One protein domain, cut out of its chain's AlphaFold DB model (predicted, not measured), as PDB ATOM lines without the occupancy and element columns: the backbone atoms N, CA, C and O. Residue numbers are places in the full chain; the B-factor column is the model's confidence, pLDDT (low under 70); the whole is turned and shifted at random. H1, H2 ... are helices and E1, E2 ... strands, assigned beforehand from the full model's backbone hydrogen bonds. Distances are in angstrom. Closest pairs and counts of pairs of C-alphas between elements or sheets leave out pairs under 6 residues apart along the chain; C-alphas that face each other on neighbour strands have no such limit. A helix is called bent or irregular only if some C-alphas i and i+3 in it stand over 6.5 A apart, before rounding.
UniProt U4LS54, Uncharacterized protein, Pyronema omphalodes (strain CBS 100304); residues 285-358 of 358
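This is residues 285 to 358 of the 358 residues of an uncharacterized protein of Pyronema omphalodes (strain CBS 100304) (UniProt U4LS54). Two helices, H1 and H2, lie side by side and run opposite ways, and a short two-stranded ribbon, E1 and E2, packs over the gap between them, E1 nearer to H1 and E2 nearer to H2. H1 is the longer helix and has a kink of 60 degrees near residue 305; a long loop, residues 319 to 331, joins the two helices at one end. The printed part has 74 residues with two named helices and two named strands, in the order E1, H1, H2, E2; the sheet, order E1 - E2, is antiparallel. The class is mostly helix, and the whole is compact, with a radius of gyration of the C-alphas of 11.9 A and spans of 32 by 28 by 17 A.

Strand E1, residues 290 to 292, is the antiparallel neighbour of strand E2, residues 346 to 348, with 149 degrees between their directions. N 291 and O 347 are within hydrogen-bond range at 3.0 A, and N 347 and O 291 at 2.8 A. The closest C-alphas of E1 and helix H1, residues 298 to 318, are those of Val 290 and Asp 312, 5.1 A apart. Helix H2, residues 332 to 343, and H1 form a helical hairpin: they run opposite ways at a shallow tilt of 4 degrees. They only just touch, with 3 pairs of C-alphas within 8 A, the closest those of Leu 311 and Val 341 at 7.6 A; H1 touches H2 with residues 311 to 318 alone. The closest C-alphas of H2 and E2 are those of Arg 338 and Leu 348, 6.0 A apart. Every O i to N i+4 pair of H2 is within hydrogen-bond range, and 15 of 17 in H1.

E1 begins at C-alpha 290, (127.775, 112.777, 107.678). H1 measures 28.1 A from C-alpha 298 to C-alpha 318, which is at (115.451, 116.154, 107.015). It is irregular: C-alphas 303 and 306 are 7.8 A apart. H2 measures 16.4 A from C-alpha 332 to C-alpha 343. E2 ends at C-alpha 348, (125.431, 109.742, 110.432).

The two C-alphas farthest apart are those of Arg 299 and Gly 331, at 33.1 A. The printed part has no cut and ends at residue 358, the chain's last. The link from H1 to H2, 13 residues, is long; those from E1 to H1 and from H2 to E2 are tight. The mean pLDDT of the printed part is 87.6; residue 353 and residues 355 to 358 are under 70.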
ATOM      1  N   ASP A 285     136.332 120.283 107.811       79.44
ATOM      2  CA  ASP A 285     135.390 121.357 108.182       79.44
ATOM      3  C   ASP A 285     134.067 121.295 107.411       79.44
ATOM      4  O   ASP A 285     133.044 121.776 107.880       79.44
ATOM      5  N   GLN A 286     134.082 120.715 106.211       84.25
ATOM      6  CA  GLN A 286     132.895 120.569 105.372       84.25
ATOM      7  C   GLN A 286     131.956 119.428 105.809       84.25
ATOM      8  O   GLN A 286     130.961 119.188 105.127       84.25
ATOM      9  N   MET A 287     132.292 118.670 106.863       87.81
ATOM     10  CA  MET A 287     131.508 117.516 107.320       87.81
ATOM     11  C   MET A 287     130.682 117.866 108.556       87.81
ATOM     12  O   MET A 287     131.198 117.834 109.676       87.81
ATOM     13  N   VAL A 288     129.396 118.163 108.357       86.50
ATOM     14  CA  VAL A 288     128.513 118.601 109.447       86.50
ATOM     15  C   VAL A 288     127.935 117.395 110.185       86.50
ATOM     16  O   VAL A 288     128.293 117.157 111.341       86.50
ATOM     17  N   ARG A 289     127.107 116.593 109.507       89.00
ATOM     18  CA  ARG A 289     126.422 115.423 110.081       89.00
ATOM     19  C   ARG A 289     127.004 114.106 109.603       89.00
ATOM     20  O   ARG A 289     127.228 113.195 110.397       89.00
ATOM     21  N   VAL A 290     127.273 114.007 108.300       92.56
ATOM     22  CA  VAL A 290     127.775 112.777 107.678       92.56
ATOM     23  C   VAL A 290     129.296 112.803 107.610       92.56
ATOM     24  O   VAL A 290     129.890 113.623 106.901       92.56
ATOM     25  N   ARG A 291     129.930 111.859 108.311       90.94
ATOM     26  CA  ARG A 291     131.390 111.686 108.380       90.94
ATOM     27  C   ARG A 291     131.821 110.306 107.895       90.94
ATOM     28  O   ARG A 291     131.035 109.367 107.838       90.94
ATOM     29  N   TYR A 292     133.093 110.159 107.539       91.88
ATOM     30  CA  TYR A 292     133.656 108.844 107.220       91.88
ATOM     31  C   TYR A 292     133.980 108.054 108.485       91.88
ATOM     32  O   TYR A 292     134.516 108.616 109.440       91.88
ATOM     33  N   ILE A 293     133.781 106.733 108.445       91.06
ATOM     34  CA  ILE A 293     134.250 105.847 109.514       91.06
ATOM     35  C   ILE A 293     135.778 105.972 109.654       91.06
ATOM     36  O   ILE A 293     136.525 106.079 108.663       91.06
ATOM     37  N   LYS A 294     136.259 105.949 110.902       88.19
ATOM     38  CA  LYS A 294     137.692 105.902 111.230       88.19
ATOM     39  C   LYS A 294     138.363 104.733 110.496       88.19
ATOM     40  O   LYS A 294     137.857 103.619 110.488       88.19
ATOM     41  N   GLY A 295     139.502 104.991 109.853       88.00
ATOM     42  CA  GLY A 295     140.217 103.989 109.046       88.00
ATOM     43  C   GLY A 295     139.886 103.983 107.546       88.00
ATOM     44  O   GLY A 295     140.606 103.342 106.786       88.00
ATOM     45  N   THR A 296     138.882 104.742 107.084       89.75
ATOM     46  CA  THR A 296     138.625 104.907 105.636       89.75
ATOM     47  C   THR A 296     139.833 105.561 104.945       89.75
ATOM     48  O   THR A 296     140.239 106.649 105.377       89.75
ATOM     49  N   PRO A 297     140.399 104.978 103.871       91.00
ATOM     50  CA  PRO A 297     141.594 105.509 103.220       91.00
ATOM     51  C   PRO A 297     141.328 106.856 102.529       91.00
ATOM     52  O   PRO A 297     140.278 107.067 101.921       91.00
ATOM     53  N   LEU A 298     142.317 107.760 102.555       88.81
ATOM     54  CA  LEU A 298     142.198 109.131 102.020       88.81
ATOM     55  C   LEU A 298     141.754 109.179 100.551       88.81
ATOM     56  O   LEU A 298     140.973 110.045 100.165       88.81
ATOM     57  N   ARG A 299     142.208 108.222  99.732       88.19
ATOM     58  CA  ARG A 299     141.811 108.122  98.320       88.19
ATOM     59  C   ARG A 299     140.305 107.916  98.161       88.19
ATOM     60  O   ARG A 299     139.703 108.512  97.271       88.19
ATOM     61  N   GLU A 300     139.709 107.057  98.982       89.94
ATOM     62  CA  GLU A 300     138.274 106.776  98.909       89.94
ATOM     63  C   GLU A 300     137.457 107.957  99.410       89.94
ATOM     64  O   GLU A 300     136.468 108.303  98.767       89.94
ATOM     65  N   ARG A 301     137.923 108.627 100.474       90.69
ATOM     66  CA  ARG A 301     137.319 109.872 100.967       90.69
ATOM     67  C   ARG A 301     137.289 110.936  99.880       90.69
ATOM     68  O   ARG A 301     136.237 111.459  99.547       90.69
ATOM     69  N   TRP A 302     138.433 111.183  99.244       90.06
ATOM     70  CA  TRP A 302     138.514 112.158  98.162       90.06
ATOM     71  C   TRP A 302     137.586 111.800  96.994       90.06
ATOM     72  O   TRP A 302     136.867 112.660  96.484       90.06
ATOM     73  N   LEU A 303     137.558 110.529  96.581       91.81
ATOM     74  CA  LEU A 303     136.743 110.089  95.449       91.81
ATOM     75  C   LEU A 303     135.238 110.209  95.729       91.81
ATOM     76  O   LEU A 303     134.482 110.561  94.824       91.81
ATOM     77  N   ARG A 304     134.818 109.933  96.966       92.50
ATOM     78  CA  ARG A 304     133.417 109.926  97.407       92.50
ATOM     79  C   ARG A 304     132.972 111.212  98.106       92.50
ATOM     80  O   ARG A 304     131.853 111.265  98.598       92.50
ATOM     81  N   GLU A 305     133.795 112.258  98.114       91.81
ATOM     82  CA  GLU A 305     133.467 113.485  98.851       91.81
ATOM     83  C   GLU A 305     132.158 114.142  98.400       91.81
ATOM     84  O   GLU A 305     131.390 114.589  99.240       91.81
ATOM     85  N   GLU A 306     131.854 114.128  97.099       92.56
ATOM     86  CA  GLU A 306     130.593 114.691  96.583       92.56
ATOM     87  C   GLU A 306     129.381 113.857  97.021       92.56
ATOM     88  O   GLU A 306     128.326 114.393  97.331       92.56
ATOM     89  N   GLU A 307     129.550 112.531  97.070       94.62
ATOM     90  CA  GLU A 307     128.519 111.599  97.533       94.62
ATOM     91  C   GLU A 307     128.229 111.835  99.020       94.62
ATOM     92  O   GLU A 307     127.072 111.930  99.417       94.62
ATOM     93  N   ARG A 308     129.279 112.009  99.834       94.31
ATOM     94  CA  ARG A 308     129.146 112.381 101.247       94.31
ATOM     95  C   ARG A 308     128.471 113.744 101.401       94.31
ATOM     96  O   ARG A 308     127.548 113.851 102.195       94.31
ATOM     97  N   ALA A 309     128.900 114.762 100.656       94.12
ATOM     98  CA  ALA A 309     128.324 116.104 100.727       94.12
ATOM     99  C   ALA A 309     126.832 116.122 100.345       94.12
ATOM    100  O   ALA A 309     126.045 116.813 100.988       94.12
ATOM    101  N   ALA A 310     126.424 115.325  99.353       95.06
ATOM    102  CA  ALA A 310     125.017 115.171  98.991       95.06
ATOM    103  C   ALA A 310     124.202 114.495 100.109       95.06
ATOM    104  O   ALA A 310     123.134 114.985 100.463       95.06
ATOM    105  N   LEU A 311     124.729 113.425 100.718       95.19
ATOM    106  CA  LEU A 311     124.099 112.774 101.876       95.19
ATOM    107  C   LEU A 311     124.026 113.699 103.097       95.19
ATOM    108  O   LEU A 311     123.033 113.685 103.815       95.19
ATOM    109  N   ASP A 312     125.046 114.528 103.316       94.25
ATOM    110  CA  ASP A 312     125.075 115.537 104.379       94.25
ATOM    111  C   ASP A 312     123.990 116.598 104.157       94.25
ATOM    112  O   ASP A 312     123.288 116.984 105.087       94.25
ATOM    113  N   ARG A 313     123.777 117.018 102.903       93.88
ATOM    114  CA  ARG A 313     122.697 117.941 102.534       93.88
ATOM    115  C   ARG A 313     121.312 117.341 102.769       93.88
ATOM    116  O   ARG A 313     120.447 118.033 103.295       93.88
ATOM    117  N   ILE A 314     121.118 116.066 102.426       94.38
ATOM    118  CA  ILE A 314     119.891 115.321 102.743       94.38
ATOM    119  C   ILE A 314     119.700 115.266 104.267       94.38
ATOM    120  O   ILE A 314     118.645 115.643 104.769       94.38
ATOM    121  N   ALA A 315     120.732 114.886 105.021       93.12
ATOM    122  CA  ALA A 315     120.669 114.823 106.479       93.12
ATOM    123  C   ALA A 315     120.302 116.179 107.107       93.12
ATOM    124  O   ALA A 315     119.449 116.235 107.988       93.12
ATOM    125  N   MET A 316     120.894 117.278 106.628       91.44
ATOM    126  CA  MET A 316     120.566 118.632 107.087       91.44
ATOM    127  C   MET A 316     119.143 119.060 106.721       91.44
ATOM    128  O   MET A 316     118.521 119.796 107.477       91.44
ATOM    129  N   ALA A 317     118.622 118.630 105.571       92.50
ATOM    130  CA  ALA A 317     117.277 118.998 105.150       92.50
ATOM    131  C   ALA A 317     116.187 118.256 105.938       92.50
ATOM    132  O   ALA A 317     115.129 118.833 106.191       92.50
ATOM    133  N   TRP A 318     116.420 116.990 106.295       91.38
ATOM    134  CA  TRP A 318     115.451 116.154 107.015       91.38
ATOM    135  C   TRP A 318     115.558 116.236 108.537       91.38
ATOM    136  O   TRP A 318     114.533 116.141 109.211       91.38
ATOM    137  N   GLY A 319     116.767 116.387 109.074       88.38
ATOM    138  CA  GLY A 319     116.986 116.447 110.513       88.38
ATOM    139  C   GLY A 319     116.751 117.835 111.111       88.38
ATOM    140  O   GLY A 319     116.386 118.787 110.422       88.38
ATOM    141  N   PHE A 320     116.953 117.963 112.422       87.62
ATOM    142  CA  PHE A 320     116.710 119.221 113.135       87.62
ATOM    143  C   PHE A 320     117.789 120.255 112.847       87.62
ATOM    144  O   PHE A 320     118.938 119.983 113.130       87.62
ATOM    145  N   GLU A 321     117.459 121.463 112.395       85.50
ATOM    146  CA  GLU A 321     118.465 122.511 112.129       85.50
ATOM    147  C   GLU A 321     119.356 122.854 113.348       85.50
ATOM    148  O   GLU A 321     120.510 123.248 113.180       85.50
ATOM    149  N   ASP A 322     118.843 122.662 114.570       85.75
ATOM    150  CA  ASP A 322     119.553 122.938 115.825       85.75
ATOM    151  C   ASP A 322     120.632 121.872 116.141       85.75
ATOM    152  O   ASP A 322     120.274 120.714 116.389       85.75
ATOM    153  N   PRO A 323     121.919 122.252 116.308       84.06
ATOM    154  CA  PRO A 323     123.006 121.319 116.627       84.06
ATOM    155  C   PRO A 323     122.797 120.479 117.891       84.06
ATOM    156  O   PRO A 323     123.184 119.315 117.933       84.06
ATOM    157  N   HIS A 324     122.144 121.043 118.910       82.69
ATOM    158  CA  HIS A 324     121.885 120.360 120.184       82.69
ATOM    159  C   HIS A 324     120.830 119.253 120.101       82.69
ATOM    160  O   HIS A 324     120.715 118.464 121.031       82.69
ATOM    161  N   LYS A 325     120.032 119.223 119.029       82.94
ATOM    162  CA  LYS A 325     119.008 118.192 118.805       82.94
ATOM    163  C   LYS A 325     119.466 117.123 117.820       82.94
ATOM    164  O   LYS A 325     118.723 116.181 117.559       82.94
ATOM    165  N   HIS A 326     120.664 117.274 117.255       86.56
ATOM    166  CA  HIS A 326     121.242 116.262 116.384       86.56
ATOM    167  C   HIS A 326     121.422 114.953 117.168       86.56
ATOM    168  O   HIS A 326     121.996 114.942 118.258       86.56
ATOM    169  N   GLY A 327     120.941 113.849 116.607       81.88
ATOM    170  CA  GLY A 327     120.957 112.524 117.221       81.88
ATOM    171  C   GLY A 327     119.660 112.146 117.945       81.88
ATOM    172  O   GLY A 327     119.496 110.973 118.286       81.88
ATOM    173  N   GLU A 328     118.729 113.085 118.142       84.31
ATOM    174  CA  GLU A 328     117.391 112.814 118.691       84.31
ATOM    175  C   GLU A 328     116.352 112.503 117.599       84.31
ATOM    176  O   GLU A 328     115.200 112.189 117.906       84.31
ATOM    177  N   GLU A 329     116.725 112.597 116.321       86.56
ATOM    178  CA  GLU A 329     115.832 112.309 115.206       86.56
ATOM    179  C   GLU A 329     115.397 110.835 115.185       86.56
ATOM    180  O   GLU A 329     116.209 109.907 115.190       86.56
ATOM    181  N   VAL A 330     114.081 110.628 115.100       85.44
ATOM    182  CA  VAL A 330     113.452 109.312 114.977       85.44
ATOM    183  C   VAL A 330     112.483 109.346 113.803       85.44
ATOM    184  O   VAL A 330     111.671 110.261 113.680       85.44
ATOM    185  N   GLY A 331     112.539 108.329 112.948       89.94
ATOM    186  CA  GLY A 331     111.621 108.175 111.827       89.94
ATOM    187  C   GLY A 331     112.073 107.072 110.882       89.94
ATOM    188  O   GLY A 331     113.256 106.750 110.825       89.94
ATOM    189  N   GLU A 332     111.137 106.507 110.123       92.00
ATOM    190  CA  GLU A 332     111.438 105.470 109.126       92.00
ATOM    191  C   GLU A 332     112.409 105.985 108.054       92.00
ATOM    192  O   GLU A 332     113.414 105.343 107.762       92.00
ATOM    193  N   GLU A 333     112.172 107.195 107.540       90.62
ATOM    194  CA  GLU A 333     113.052 107.845 106.561       90.62
ATOM    195  C   GLU A 333     114.445 108.146 107.132       90.62
ATOM    196  O   GLU A 333     115.448 108.067 106.421       90.62
ATOM    197  N   TRP A 334     114.522 108.468 108.427       92.75
ATOM    198  CA  TRP A 334     115.792 108.742 109.095       92.75
ATOM    199  C   TRP A 334     116.607 107.464 109.312       92.75
ATOM    200  O   TRP A 334     117.812 107.444 109.061       92.75
ATOM    201  N   GLU A 335     115.950 106.372 109.704       92.25
ATOM    202  CA  GLU A 335     116.594 105.060 109.805       92.25
ATOM    203  C   GLU A 335     117.017 104.525 108.431       92.25
ATOM    204  O   GLU A 335     118.112 103.978 108.301       92.25
ATOM    205  N   MET A 336     116.229 104.773 107.378       93.50
ATOM    206  CA  MET A 336     116.621 104.475 105.996       93.50
ATOM    207  C   MET A 336     117.905 105.220 105.608       93.50
ATOM    208  O   MET A 336     118.845 104.615 105.083       93.50
ATOM    209  N   LEU A 337     117.981 106.523 105.898       94.19
ATOM    210  CA  LEU A 337     119.183 107.321 105.660       94.19
ATOM    211  C   LEU A 337     120.378 106.760 106.444       94.19
ATOM    212  O   LEU A 337     121.450 106.562 105.869       94.19
ATOM    213  N   ARG A 338     120.198 106.450 107.733       93.06
ATOM    214  CA  ARG A 338     121.243 105.868 108.589       93.06
ATOM    215  C   ARG A 338     121.738 104.524 108.050       93.06
ATOM    216  O   ARG A 338     122.950 104.308 108.005       93.06
ATOM    217  N   GLU A 339     120.843 103.652 107.587       94.00
ATOM    218  CA  GLU A 339     121.213 102.376 106.967       94.00
ATOM    219  C   GLU A 339     122.035 102.604 105.693       94.00
ATOM    220  O   GLU A 339     123.111 102.026 105.529       94.00
ATOM    221  N   VAL A 340     121.579 103.480 104.794       93.56
ATOM    222  CA  VAL A 340     122.257 103.755 103.517       93.56
ATOM    223  C   VAL A 340     123.644 104.359 103.741       93.56
ATOM    224  O   VAL A 340     124.619 103.912 103.129       93.56
ATOM    225  N   VAL A 341     123.752 105.330 104.649       94.19
ATOM    226  CA  VAL A 341     125.015 105.957 105.062       94.19
ATOM    227  C   VAL A 341     125.954 104.906 105.675       94.19
ATOM    228  O   VAL A 341     127.118 104.807 105.269       94.19
ATOM    229  N   GLY A 342     125.434 104.050 106.562       92.88
ATOM    230  CA  GLY A 342     126.172 102.949 107.183       92.88
ATOM    231  C   GLY A 342     126.694 101.923 106.173       92.88
ATOM    232  O   GLY A 342     127.876 101.576 106.199       92.88
ATOM    233  N   ARG A 343     125.866 101.501 105.204       93.00
ATOM    234  CA  ARG A 343     126.270 100.592 104.108       93.00
ATOM    235  C   ARG A 343     127.396 101.171 103.258       93.00
ATOM    236  O   ARG A 343     128.226 100.431 102.734       93.00
ATOM    237  N   LYS A 344     127.458 102.497 103.137       91.19
ATOM    238  CA  LYS A 344     128.526 103.196 102.417       91.19
ATOM    239  C   LYS A 344     129.786 103.379 103.270       91.19
ATOM    240  O   LYS A 344     130.769 103.912 102.768       91.19
ATOM    241  N   GLY A 345     129.843 102.934 104.521       90.50
ATOM    242  CA  GLY A 345     131.020 103.133 105.376       90.50
ATOM    243  C   GLY A 345     131.182 104.585 105.841       90.50
ATOM    244  O   GLY A 345     132.296 105.083 106.018       90.50
ATOM    245  N   MET A 346     130.061 105.287 105.972       93.69
ATOM    246  CA  MET A 346     129.959 106.605 106.584       93.69
ATOM    247  C   MET A 346     129.156 106.474 107.888       93.69
ATOM    248  O   MET A 346     128.463 105.480 108.097       93.69
ATOM    249  N   ILE A 347     129.264 107.458 108.772       92.06
ATOM    250  CA  ILE A 347     128.506 107.550 110.022       92.06
ATOM    251  C   ILE A 347     127.655 108.809 109.943       92.06
ATOM    252  O   ILE A 347     128.172 109.888 109.638       92.06
ATOM    253  N   LEU A 348     126.360 108.646 110.196       91.62
ATOM    254  CA  LEU A 348     125.431 109.742 110.432       91.62
ATOM    255  C   LEU A 348     125.447 110.063 111.928       91.62
ATOM    256  O   LEU A 348     125.247 109.150 112.729       91.62
ATOM    257  N   ASP A 349     125.690 111.329 112.271       87.94
ATOM    258  CA  ASP A 349     125.701 111.844 113.645       87.94
ATOM    259  C   ASP A 349     126.638 111.055 114.570       87.94
ATOM    260  O   ASP A 349     126.227 110.356 115.493       87.94
ATOM    261  N   ASP A 350     127.939 111.155 114.281       82.81
ATOM    262  CA  ASP A 350     128.987 110.530 115.093       82.81
ATOM    263  C   ASP A 350     128.909 111.015 116.558       82.81
ATOM    264  O   ASP A 350     129.113 112.216 116.790       82.81
ATOM    265  N   PRO A 351     128.650 110.120 117.535       76.44
ATOM    266  CA  PRO A 351     128.410 110.497 118.926       76.44
ATOM    267  C   PRO A 351     129.599 111.199 119.583       76.44
ATOM    268  O   PRO A 351     129.402 112.005 120.484       76.44
ATOM    269  N   GLU A 352     130.829 110.954 119.120       71.94
ATOM    270  CA  GLU A 352     132.027 111.604 119.672       71.94
ATOM    271  C   GLU A 352     132.103 113.111 119.364       71.94
ATOM    272  O   GLU A 352     132.888 113.846 119.967       71.94
ATOM    273  N   LEU A 353     131.324 113.572 118.386       69.50
ATOM    274  CA  LEU A 353     131.360 114.930 117.847       69.50
ATOM    275  C   LEU A 353     129.994 115.624 117.936       69.50
ATOM    276  O   LEU A 353     129.820 116.695 117.356       69.50
ATOM    277  N   LEU A 354     129.030 115.018 118.638       74.25
ATOM    278  CA  LEU A 354     127.764 115.659 118.976       74.25
ATOM    279  C   LEU A 354     127.975 116.647 120.128       74.25
ATOM    280  O   LEU A 354     128.619 116.342 121.136       74.25
ATOM    281  N   GLU A 355     127.435 117.851 119.968       66.38
ATOM    282  CA  GLU A 355     127.556 118.920 120.954       66.38
ATOM    283  C   GLU A 355     126.764 118.555 122.221       66.38
ATOM    284  O   GLU A 355     125.542 118.446 122.187       66.38
ATOM    285  N   GLY A 356     127.467 118.347 123.341       63.81
ATOM    286  CA  GLY A 356     126.872 117.929 124.621       63.81
ATOM    287  C   GLY A 356     127.085 116.457 125.001       63.81
ATOM    288  O   GLY A 356     126.675 116.060 126.089       63.81
ATOM    289  N   MET A 357     127.750 115.663 124.151       58.97
ATOM    290  CA  MET A 357     128.134 114.263 124.423       58.97
ATOM    291  C   MET A 357     129.623 114.093 124.814       58.97
ATOM    292  O   MET A 357     130.092 112.958 124.924       58.97
ATOM    293  N   GLN A 358     130.366 115.193 125.017       51.50
ATOM    294  CA  GLN A 358     131.786 115.209 125.424       51.50
ATOM    295  C   GLN A 358     131.991 115.476 126.914       51.50
ATOM    296  O   GLN A 358     131.240 116.309 127.474       51.50
TER     297      GLN A 358